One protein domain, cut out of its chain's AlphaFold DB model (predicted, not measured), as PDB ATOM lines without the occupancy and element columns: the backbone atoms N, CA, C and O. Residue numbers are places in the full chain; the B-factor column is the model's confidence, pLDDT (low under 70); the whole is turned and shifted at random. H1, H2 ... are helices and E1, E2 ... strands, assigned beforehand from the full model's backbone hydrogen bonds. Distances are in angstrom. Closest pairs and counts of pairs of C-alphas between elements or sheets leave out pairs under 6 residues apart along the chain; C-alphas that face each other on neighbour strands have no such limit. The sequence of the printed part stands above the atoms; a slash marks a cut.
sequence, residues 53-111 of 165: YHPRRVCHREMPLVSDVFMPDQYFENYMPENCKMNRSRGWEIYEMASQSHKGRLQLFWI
ATOM      1  N   TYR A  53      21.551 -10.763  83.762       77.88
ATOM      2  CA  TYR A  53      22.205 -11.402  82.613       77.88
ATOM      3  C   TYR A  53      23.539 -12.040  82.981       77.88
ATOM      4  O   TYR A  53      23.806 -13.180  82.614       77.88
ATOM      5  N   HIS A  54      24.375 -11.295  83.697       82.75
ATOM      6  CA  HIS A  54      25.659 -11.739  84.212       82.75
ATOM      7  C   HIS A  54      25.988 -10.911  85.462       82.75
ATOM      8  O   HIS A  54      25.479  -9.790  85.604       82.75
ATOM      9  N   PRO A  55      26.818 -11.419  86.384       85.88
ATOM     10  CA  PRO A  55      27.259 -10.627  87.521       85.88
ATOM     11  C   PRO A  55      28.150  -9.467  87.062       85.88
ATOM     12  O   PRO A  55      28.853  -9.541  86.050       85.88
ATOM     13  N   ARG A  56      28.154  -8.399  87.857       86.38
ATOM     14  CA  ARG A  56      29.223  -7.401  87.855       86.38
ATOM     15  C   ARG A  56      29.998  -7.563  89.151       86.38
ATOM     16  O   ARG A  56      29.406  -7.547  90.229       86.38
ATOM     17  N   ARG A  57      31.310  -7.706  89.032       88.44
ATOM     18  CA  ARG A  57      32.242  -7.829  90.148       88.44
ATOM     19  C   ARG A  57      33.198  -6.655  90.098       88.44
ATOM     20  O   ARG A  57      33.662  -6.276  89.023       88.44
ATOM     21  N   VAL A  58      33.439  -6.069  91.259       91.62
ATOM     22  CA  VAL A  58      34.282  -4.889  91.391       91.62
ATOM     23  C   VAL A  58      35.237  -5.070  92.558       91.62
ATOM     24  O   VAL A  58      34.894  -5.741  93.532       91.62
ATOM     25  N   CYS A  59      36.413  -4.470  92.455       91.75
ATOM     26  CA  CYS A  59      37.370  -4.340  93.544       91.75
ATOM     27  C   CYS A  59      37.703  -2.865  93.773       91.75
ATOM     28  O   CYS A  59      37.344  -1.994  92.971       91.75
ATOM     29  N   HIS A  60      38.364  -2.584  94.895       90.81
ATOM     30  CA  HIS A  60      38.941  -1.268  95.126       90.81
ATOM     31  C   HIS A  60      39.889  -0.919  93.972       90.81
ATOM     32  O   HIS A  60      40.609  -1.786  93.480       90.81
ATOM     33  N   ARG A  61      39.850   0.337  93.535       90.56
ATOM     34  CA  ARG A  61      40.701   0.843  92.461       90.56
ATOM     35  C   ARG A  61      42.084   1.175  93.013       90.56
ATOM     36  O   ARG A  61      42.185   1.951  93.958       90.56
ATOM     37  N   GLU A  62      43.139   0.597  92.454       89.81
ATOM     38  CA  GLU A  62      44.507   0.824  92.944       89.81
ATOM     39  C   GLU A  62      45.066   2.156  92.442       89.81
ATOM     40  O   GLU A  62      45.766   2.860  93.169       89.81
ATOM     41  N   MET A  63      44.714   2.525  91.207       88.25
ATOM     42  CA  MET A  63      45.189   3.745  90.561       88.25
ATOM     43  C   MET A  63      44.026   4.673  90.198       88.25
ATOM     44  O   MET A  63      43.078   4.220  89.548       88.25
ATOM     45  N   PRO A  64      44.093   5.975  90.541       86.94
ATOM     46  CA  PRO A  64      43.064   6.937  90.161       86.94
ATOM     47  C   PRO A  64      42.792   6.920  88.652       86.94
ATOM     48  O   PRO A  64      43.716   6.979  87.842       86.94
ATOM     49  N   LEU A  65      41.514   6.861  88.274       86.44
ATOM     50  CA  LEU A  65      41.105   6.983  86.879       86.44
ATOM     51  C   LEU A  65      40.961   8.465  86.530       86.44
ATOM     52  O   LEU A  65      40.001   9.118  86.945       86.44
ATOM     53  N   VAL A  66      41.909   8.983  85.751       85.31
ATOM     54  CA  VAL A  66      41.840  10.346  85.221       85.31
ATOM     55  C   VAL A  66      40.905  10.348  84.015       85.31
ATOM     56  O   VAL A  66      41.181   9.702  83.006       85.31
ATOM     57  N   SER A  67      39.778  11.040  84.146       86.38
ATOM     58  CA  SER A  67      38.760  11.184  83.108       86.38
ATOM     59  C   SER A  67      38.116  12.558  83.228       86.38
ATOM     60  O   SER A  67      37.784  12.982  84.334       86.38
ATOM     61  N   ASP A  68      37.891  13.212  82.090       85.69
ATOM     62  CA  ASP A  68      37.164  14.487  82.017       85.69
ATOM     63  C   ASP A  68      35.645  14.294  82.157       85.69
ATOM     64  O   ASP A  68      34.890  15.247  82.345       85.69
ATOM     65  N   VAL A  69      35.180  13.046  82.058       89.00
ATOM     66  CA  VAL A  69      33.779  12.668  82.225       89.00
ATOM     67  C   VAL A  69      33.628  11.915  83.537       89.00
ATOM     68  O   VAL A  69      34.271  10.879  83.733       89.00
ATOM     69  N   PHE A  70      32.753  12.415  84.412       89.88
ATOM     70  CA  PHE A  70      32.387  11.709  85.635       89.88
ATOM     71  C   PHE A  70      31.650  10.417  85.298       89.88
ATOM     72  O   PHE A  70      30.586  10.440  84.673       89.88
ATOM     73  N   MET A  71      32.189   9.294  85.760       89.81
ATOM     74  CA  MET A  71      31.525   8.000  85.695       89.81
ATOM     75  C   MET A  71      31.814   7.210  86.979       89.81
ATOM     76  O   MET A  71      32.927   7.268  87.505       89.81
ATOM     77  N   PRO A  72      30.847   6.439  87.516       87.44
ATOM     78  CA  PRO A  72      31.033   5.737  88.787       87.44
ATOM     79  C   PRO A  72      32.229   4.775  88.852       87.44
ATOM     80  O   PRO A  72      32.696   4.467  89.946       87.44
ATOM     81  N   ASP A  73      32.716   4.274  87.715       88.94
ATOM     82  CA  ASP A  73      33.911   3.426  87.613       88.94
ATOM     83  C   ASP A  73      35.215   4.153  87.966       88.94
ATOM     84  O   ASP A  73      36.249   3.509  88.129       88.94
ATOM     85  N   GLN A  74      35.179   5.462  88.215       89.56
ATOM     86  CA  GLN A  74      36.282   6.171  88.862       89.56
ATOM     87  C   GLN A  74      36.552   5.692  90.298       89.56
ATOM     88  O   GLN A  74      37.664   5.865  90.785       89.56
ATOM     89  N   TYR A  75      35.586   5.051  90.968       88.00
ATOM     90  CA  TYR A  75      35.727   4.597  92.360       88.00
ATOM     91  C   TYR A  75      36.090   3.115  92.517       88.00
ATOM     92  O   TYR A  75      36.378   2.661  93.622       88.00
ATOM     93  N   PHE A  76      36.032   2.331  91.442       91.88
ATOM     94  CA  PHE A  76      36.266   0.891  91.502       91.88
ATOM     95  C   PHE A  76      36.838   0.370  90.189       91.88
ATOM     96  O   PHE A  76      36.667   0.974  89.132       91.88
ATOM     97  N   GLU A  77      37.467  -0.793  90.240       91.56
ATOM     98  CA  GLU A  77      37.902  -1.525  89.054       91.56
ATOM     99  C   GLU A  77      37.018  -2.749  88.835       91.56
ATOM    100  O   GLU A  77      36.459  -3.306  89.783       91.56
ATOM    101  N   ASN A  78      36.855  -3.165  87.577       90.00
ATOM    102  CA  ASN A  78      36.198  -4.436  87.294       90.00
ATOM    103  C   ASN A  78      37.134  -5.571  87.703       90.00
ATOM    104  O   ASN A  78      38.288  -5.608  87.291       90.00
ATOM    105  N   TYR A  79      36.598  -6.522  88.455       89.50
ATOM    106  CA  TYR A  79      37.332  -7.694  88.905       89.50
ATOM    107  C   TYR A  79      36.745  -8.941  88.254       89.50
ATOM    108  O   TYR A  79      35.536  -9.146  88.304       89.50
ATOM    109  N   MET A  80      37.582  -9.794  87.669       87.38
ATOM    110  CA  MET A  80      37.156 -11.092  87.151       87.38
ATOM    111  C   MET A  80      37.965 -12.199  87.839       87.38
ATOM    112  O   MET A  80      39.180 -12.244  87.655       87.38
ATOM    113  N   PRO A  81      37.328 -13.087  88.623       86.12
ATOM    114  CA  PRO A  81      38.011 -14.229  89.218       86.12
ATOM    115  C   PRO A  81      38.590 -15.151  88.142       86.12
ATOM    116  O   PRO A  81      37.918 -15.442  87.152       86.12
ATOM    117  N   GLU A  82      39.792 -15.684  88.361       86.88
ATOM    118  CA  GLU A  82      40.440 -16.614  87.420       86.88
ATOM    119  C   GLU A  82      39.604 -17.876  87.161       86.88
ATOM    120  O   GLU A  82      39.594 -18.419  86.059       86.88
ATOM    121  N   ASN A  83      38.851 -18.323  88.168       86.31
ATOM    122  CA  ASN A  83      38.011 -19.516  88.115       86.31
ATOM    123  C   ASN A  83      36.561 -19.243  87.669       86.31
ATOM    124  O   ASN A  83      35.701 -20.114  87.822       86.31
ATOM    125  N   CYS A  84      36.257 -18.054  87.139       85.00
ATOM    126  CA  CYS A  84      34.917 -17.753  86.646       85.00
ATOM    127  C   CYS A  84      34.551 -18.635  85.434       85.00
ATOM    128  O   CYS A  84      35.348 -18.877  84.524       85.00
ATOM    129  N   LYS A  85      33.308 -19.132  85.394       84.19
ATOM    130  CA  LYS A  85      32.797 -19.866  84.228       84.19
ATOM    131  C   LYS A  85      32.361 -18.860  83.174       84.19
ATOM    132  O   LYS A  85      31.514 -18.020  83.443       84.19
ATOM    133  N   MET A  86      32.899 -18.946  81.961       85.75
ATOM    134  CA  MET A  86      32.625 -17.969  80.901       85.75
ATOM    135  C   MET A  86      31.783 -18.556  79.772       85.75
ATOM    136  O   MET A  86      32.115 -19.593  79.195       85.75
ATOM    137  N   ASN A  87      30.743 -17.830  79.359       82.81
ATOM    138  CA  ASN A  87      30.093 -18.067  78.077       82.81
ATOM    139  C   ASN A  87      30.966 -17.484  76.958       82.81
ATOM    140  O   ASN A  87      30.854 -16.305  76.622       82.81
ATOM    141  N   ARG A  88      31.819 -18.312  76.347       79.81
ATOM    142  CA  ARG A  88      32.760 -17.874  75.298       79.81
ATOM    143  C   ARG A  88      32.080 -17.258  74.073       79.81
ATOM    144  O   ARG A  88      32.630 -16.345  73.474       79.81
ATOM    145  N   SER A  89      30.876 -17.714  73.719       72.31
ATOM    146  CA  SER A  89      30.123 -17.146  72.592       72.31
ATOM    147  C   SER A  89      29.636 -15.722  72.875       72.31
ATOM    148  O   SER A  89      29.449 -14.959  71.929       72.31
ATOM    149  N   ARG A  90      29.398 -15.372  74.145       74.06
ATOM    150  CA  ARG A  90      28.826 -14.077  74.554       74.06
ATOM    151  C   ARG A  90      29.809 -13.149  75.252       74.06
ATOM    152  O   ARG A  90      29.529 -11.963  75.345       74.06
ATOM    153  N   GLY A  91      30.936 -13.676  75.717       79.38
ATOM    154  CA  GLY A  91      31.952 -12.915  76.436       79.38
ATOM    155  C   GLY A  91      31.564 -12.540  77.868       79.38
ATOM    156  O   GLY A  91      32.156 -11.614  78.407       79.38
ATOM    157  N   TRP A  92      30.591 -13.222  78.488       83.06
ATOM    158  CA  TRP A  92      30.108 -12.909  79.844       83.06
ATOM    159  C   TRP A  92      30.239 -14.092  80.812       83.06
ATOM    160  O   TRP A  92      30.157 -15.249  80.389       83.06
ATOM    161  N   GLU A  93      30.419 -13.787  82.103       84.12
ATOM    162  CA  GLU A  93      30.448 -14.768  83.199       84.12
ATOM    163  C   GLU A  93      29.078 -15.448  83.357       84.12
ATOM    164  O   GLU A  93      28.026 -14.808  83.319       84.12
ATOM    165  N   ILE A  94      29.110 -16.758  83.570       79.25
ATOM    166  CA  ILE A  94      28.000 -17.585  84.021       79.25
ATOM    167  C   ILE A  94      28.169 -17.766  85.529       79.25
ATOM    168  O   ILE A  94      29.124 -18.396  85.984       79.25
ATOM    169  N   TYR A  95      27.224 -17.236  86.303       74.69
ATOM    170  CA  TYR A  95      27.199 -17.389  87.755       74.69
ATOM    171  C   TYR A  95      26.106 -18.377  88.173       74.69
ATOM    172  O   TYR A  95      24.931 -18.029  88.260       74.69
ATOM    173  N   GLU A  96      26.503 -19.623  88.427       64.38
ATOM    174  CA  GLU A  96      25.590 -20.751  88.683       64.38
ATOM    175  C   GLU A  96      24.829 -20.642  90.013       64.38
ATOM    176  O   GLU A  96      23.732 -21.179  90.150       64.38
ATOM    177  N   MET A  97      25.354 -19.908  90.998       57.50
ATOM    178  CA  MET A  97      24.637 -19.717  92.265       57.50
ATOM    179  C   MET A  97      23.430 -18.779  92.137       57.50
ATOM    180  O   MET A  97      22.555 -18.827  92.993       57.50
ATOM    181  N   ALA A  98      23.307 -17.985  91.062       54.69
ATOM    182  CA  ALA A  98      22.074 -17.227  90.810       54.69
ATOM    183  C   ALA A  98      20.863 -18.150  90.577       54.69
ATOM    184  O   ALA A  98      19.744 -17.782  90.930       54.69
ATOM    185  N   SER A  99      21.088 -19.354  90.038       48.47
ATOM    186  CA  SER A  99      20.029 -20.339  89.786       48.47
ATOM    187  C   SER A  99      19.667 -21.209  90.993       48.47
ATOM    188  O   SER A  99      18.659 -21.907  90.942       48.47
ATOM    189  N   GLN A 100      20.438 -21.168  92.085       47.41
ATOM    190  CA  GLN A 100      20.167 -21.950  93.294       47.41
ATOM    191  C   GLN A 100      19.562 -21.047  94.378       47.41
ATOM    192  O   GLN A 100      20.276 -20.422  95.158       47.41
ATOM    193  N   SER A 101      18.230 -20.955  94.444       44.59
ATOM    194  CA  SER A 101      17.555 -20.264  95.553       44.59
ATOM    195  C   SER A 101      17.321 -21.233  96.711       44.59
ATOM    196  O   SER A 101      16.592 -22.216  96.583       44.59
ATOM    197  N   HIS A 102      17.905 -20.932  97.870       40.38
ATOM    198  CA  HIS A 102      17.497 -21.535  99.135       40.38
ATOM    199  C   HIS A 102      16.115 -20.993  99.536       40.38
ATOM    200  O   HIS A 102      15.962 -19.802  99.800       40.38
ATOM    201  N   LYS A 103      15.124 -21.889  99.631       40.09
ATOM    202  CA  LYS A 103      13.864 -21.715 100.384       40.09
ATOM    203  C   LYS A 103      13.184 -20.338 100.232       40.09
ATOM    204  O   LYS A 103      13.073 -19.570 101.185       40.09
ATOM    205  N   GLY A 104      12.628 -20.078  99.048       41.12
ATOM    206  CA  GLY A 104      11.470 -19.183  98.912       41.12
ATOM    207  C   GLY A 104      11.736 -17.680  98.784       41.12
ATOM    208  O   GLY A 104      10.803 -16.902  98.959       41.12
ATOM    209  N   ARG A 105      12.953 -17.232  98.448       41.31
ATOM    210  CA  ARG A 105      13.190 -15.826  98.059       41.31
ATOM    211  C   ARG A 105      13.951 -15.763  96.739       41.31
ATOM    212  O   ARG A 105      15.133 -16.074  96.702       41.31
ATOM    213  N   LEU A 106      13.222 -15.373  95.690       39.12
ATOM    214  CA  LEU A 106      13.642 -15.171  94.296       39.12
ATOM    215  C   LEU A 106      14.500 -16.292  93.681       39.12
ATOM    216  O   LEU A 106      15.682 -16.447  93.976       39.12
ATOM    217  N   GLN A 107      13.914 -17.014  92.726       41.34
ATOM    218  CA  GLN A 107      14.659 -17.830  91.770       41.34
ATOM    219  C   GLN A 107      14.975 -16.963  90.546       41.34
ATOM    220  O   GLN A 107      14.074 -16.539  89.826       41.34
ATOM    221  N   LEU A 108      16.257 -16.649  90.341       44.69
ATOM    222  CA  LEU A 108      16.741 -15.961  89.145       44.69
ATOM    223  C   LEU A 108      17.209 -17.024  88.157       44.69
ATOM    224  O   LEU A 108      18.276 -17.615  88.307       44.69
ATOM    225  N   PHE A 109      16.391 -17.303  87.148       45.44
ATOM    226  CA  PHE A 109      16.730 -18.344  86.191       45.44
ATOM    227  C   PHE A 109      17.711 -17.851  85.140       45.44
ATOM    228  O   PHE A 109      17.504 -16.840  84.469       45.44
ATOM    229  N   TRP A 110      18.764 -18.641  84.954       45.41
ATOM    230  CA  TRP A 110      19.660 -18.526  83.821       45.41
ATOM    231  C   TRP A 110      19.007 -19.144  82.584       45.41
ATOM    232  O   TRP A 110      19.216 -20.297  82.227       45.41
ATOM    233  N   ILE A 111      18.222 -18.330  81.898       49.91
ATOM    234  CA  ILE A 111      18.192 -18.329  80.442       49.91
ATOM    235  C   ILE A 111      18.337 -16.855  80.105       49.91
ATOM    236  O   ILE A 111      17.600 -16.051  80.677       49.91
TER     237      ILE A 111
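This is residues 53 to 111 of the 165 residues of the protein "Glycosyl hydrolase family 1" of Enterocloster citroniae (UniProt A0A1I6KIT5). What is the shape? It has little regular structure: an elongated run of loops with two small strand pairs set apart, E1 with E2 near H1, and E3 with E4, H2 following. How is it made? The 59 printed residues run E1, H1, E2, E3, E4, H2, mixed, with only 20 in named elements; both sheets are antiparallel. It is only just loose, close to extended: radius of gyration of the C-alphas 15.3 A, spans 44 by 28 by 19 A.

What comes first? E1, residues 58 to 60, spans 7.0 A from C-alpha (34.282, -4.889, 91.391); H1 is 72 to 75, E2 76 to 78. What follows? E3 is 85 to 87, E4 92 to 94; H2, 96 to 99, ends at C-alpha (20.029, -20.339, 89.786).

How do strands pair? E1 and E2 stand at 138 degrees, N 59 and O 77 within hydrogen-bond range at 2.9 A. Hairpin E3 and E4 stands at 128 degrees, N 94 and O 85 within range at 2.7 A. And the helices? H1 and H2 are apart; each is too short for an O i to N i+4 pair, but its one O i to N i+3 pair is within range.

How large? The farthest C-alphas, Asp 68 and Lys 103, are 46.8 A apart. Any cut or weak part? The printed part has no cut; E1 to H1 is a long link, and residues 96 to 111 are under 70 in pLDDT.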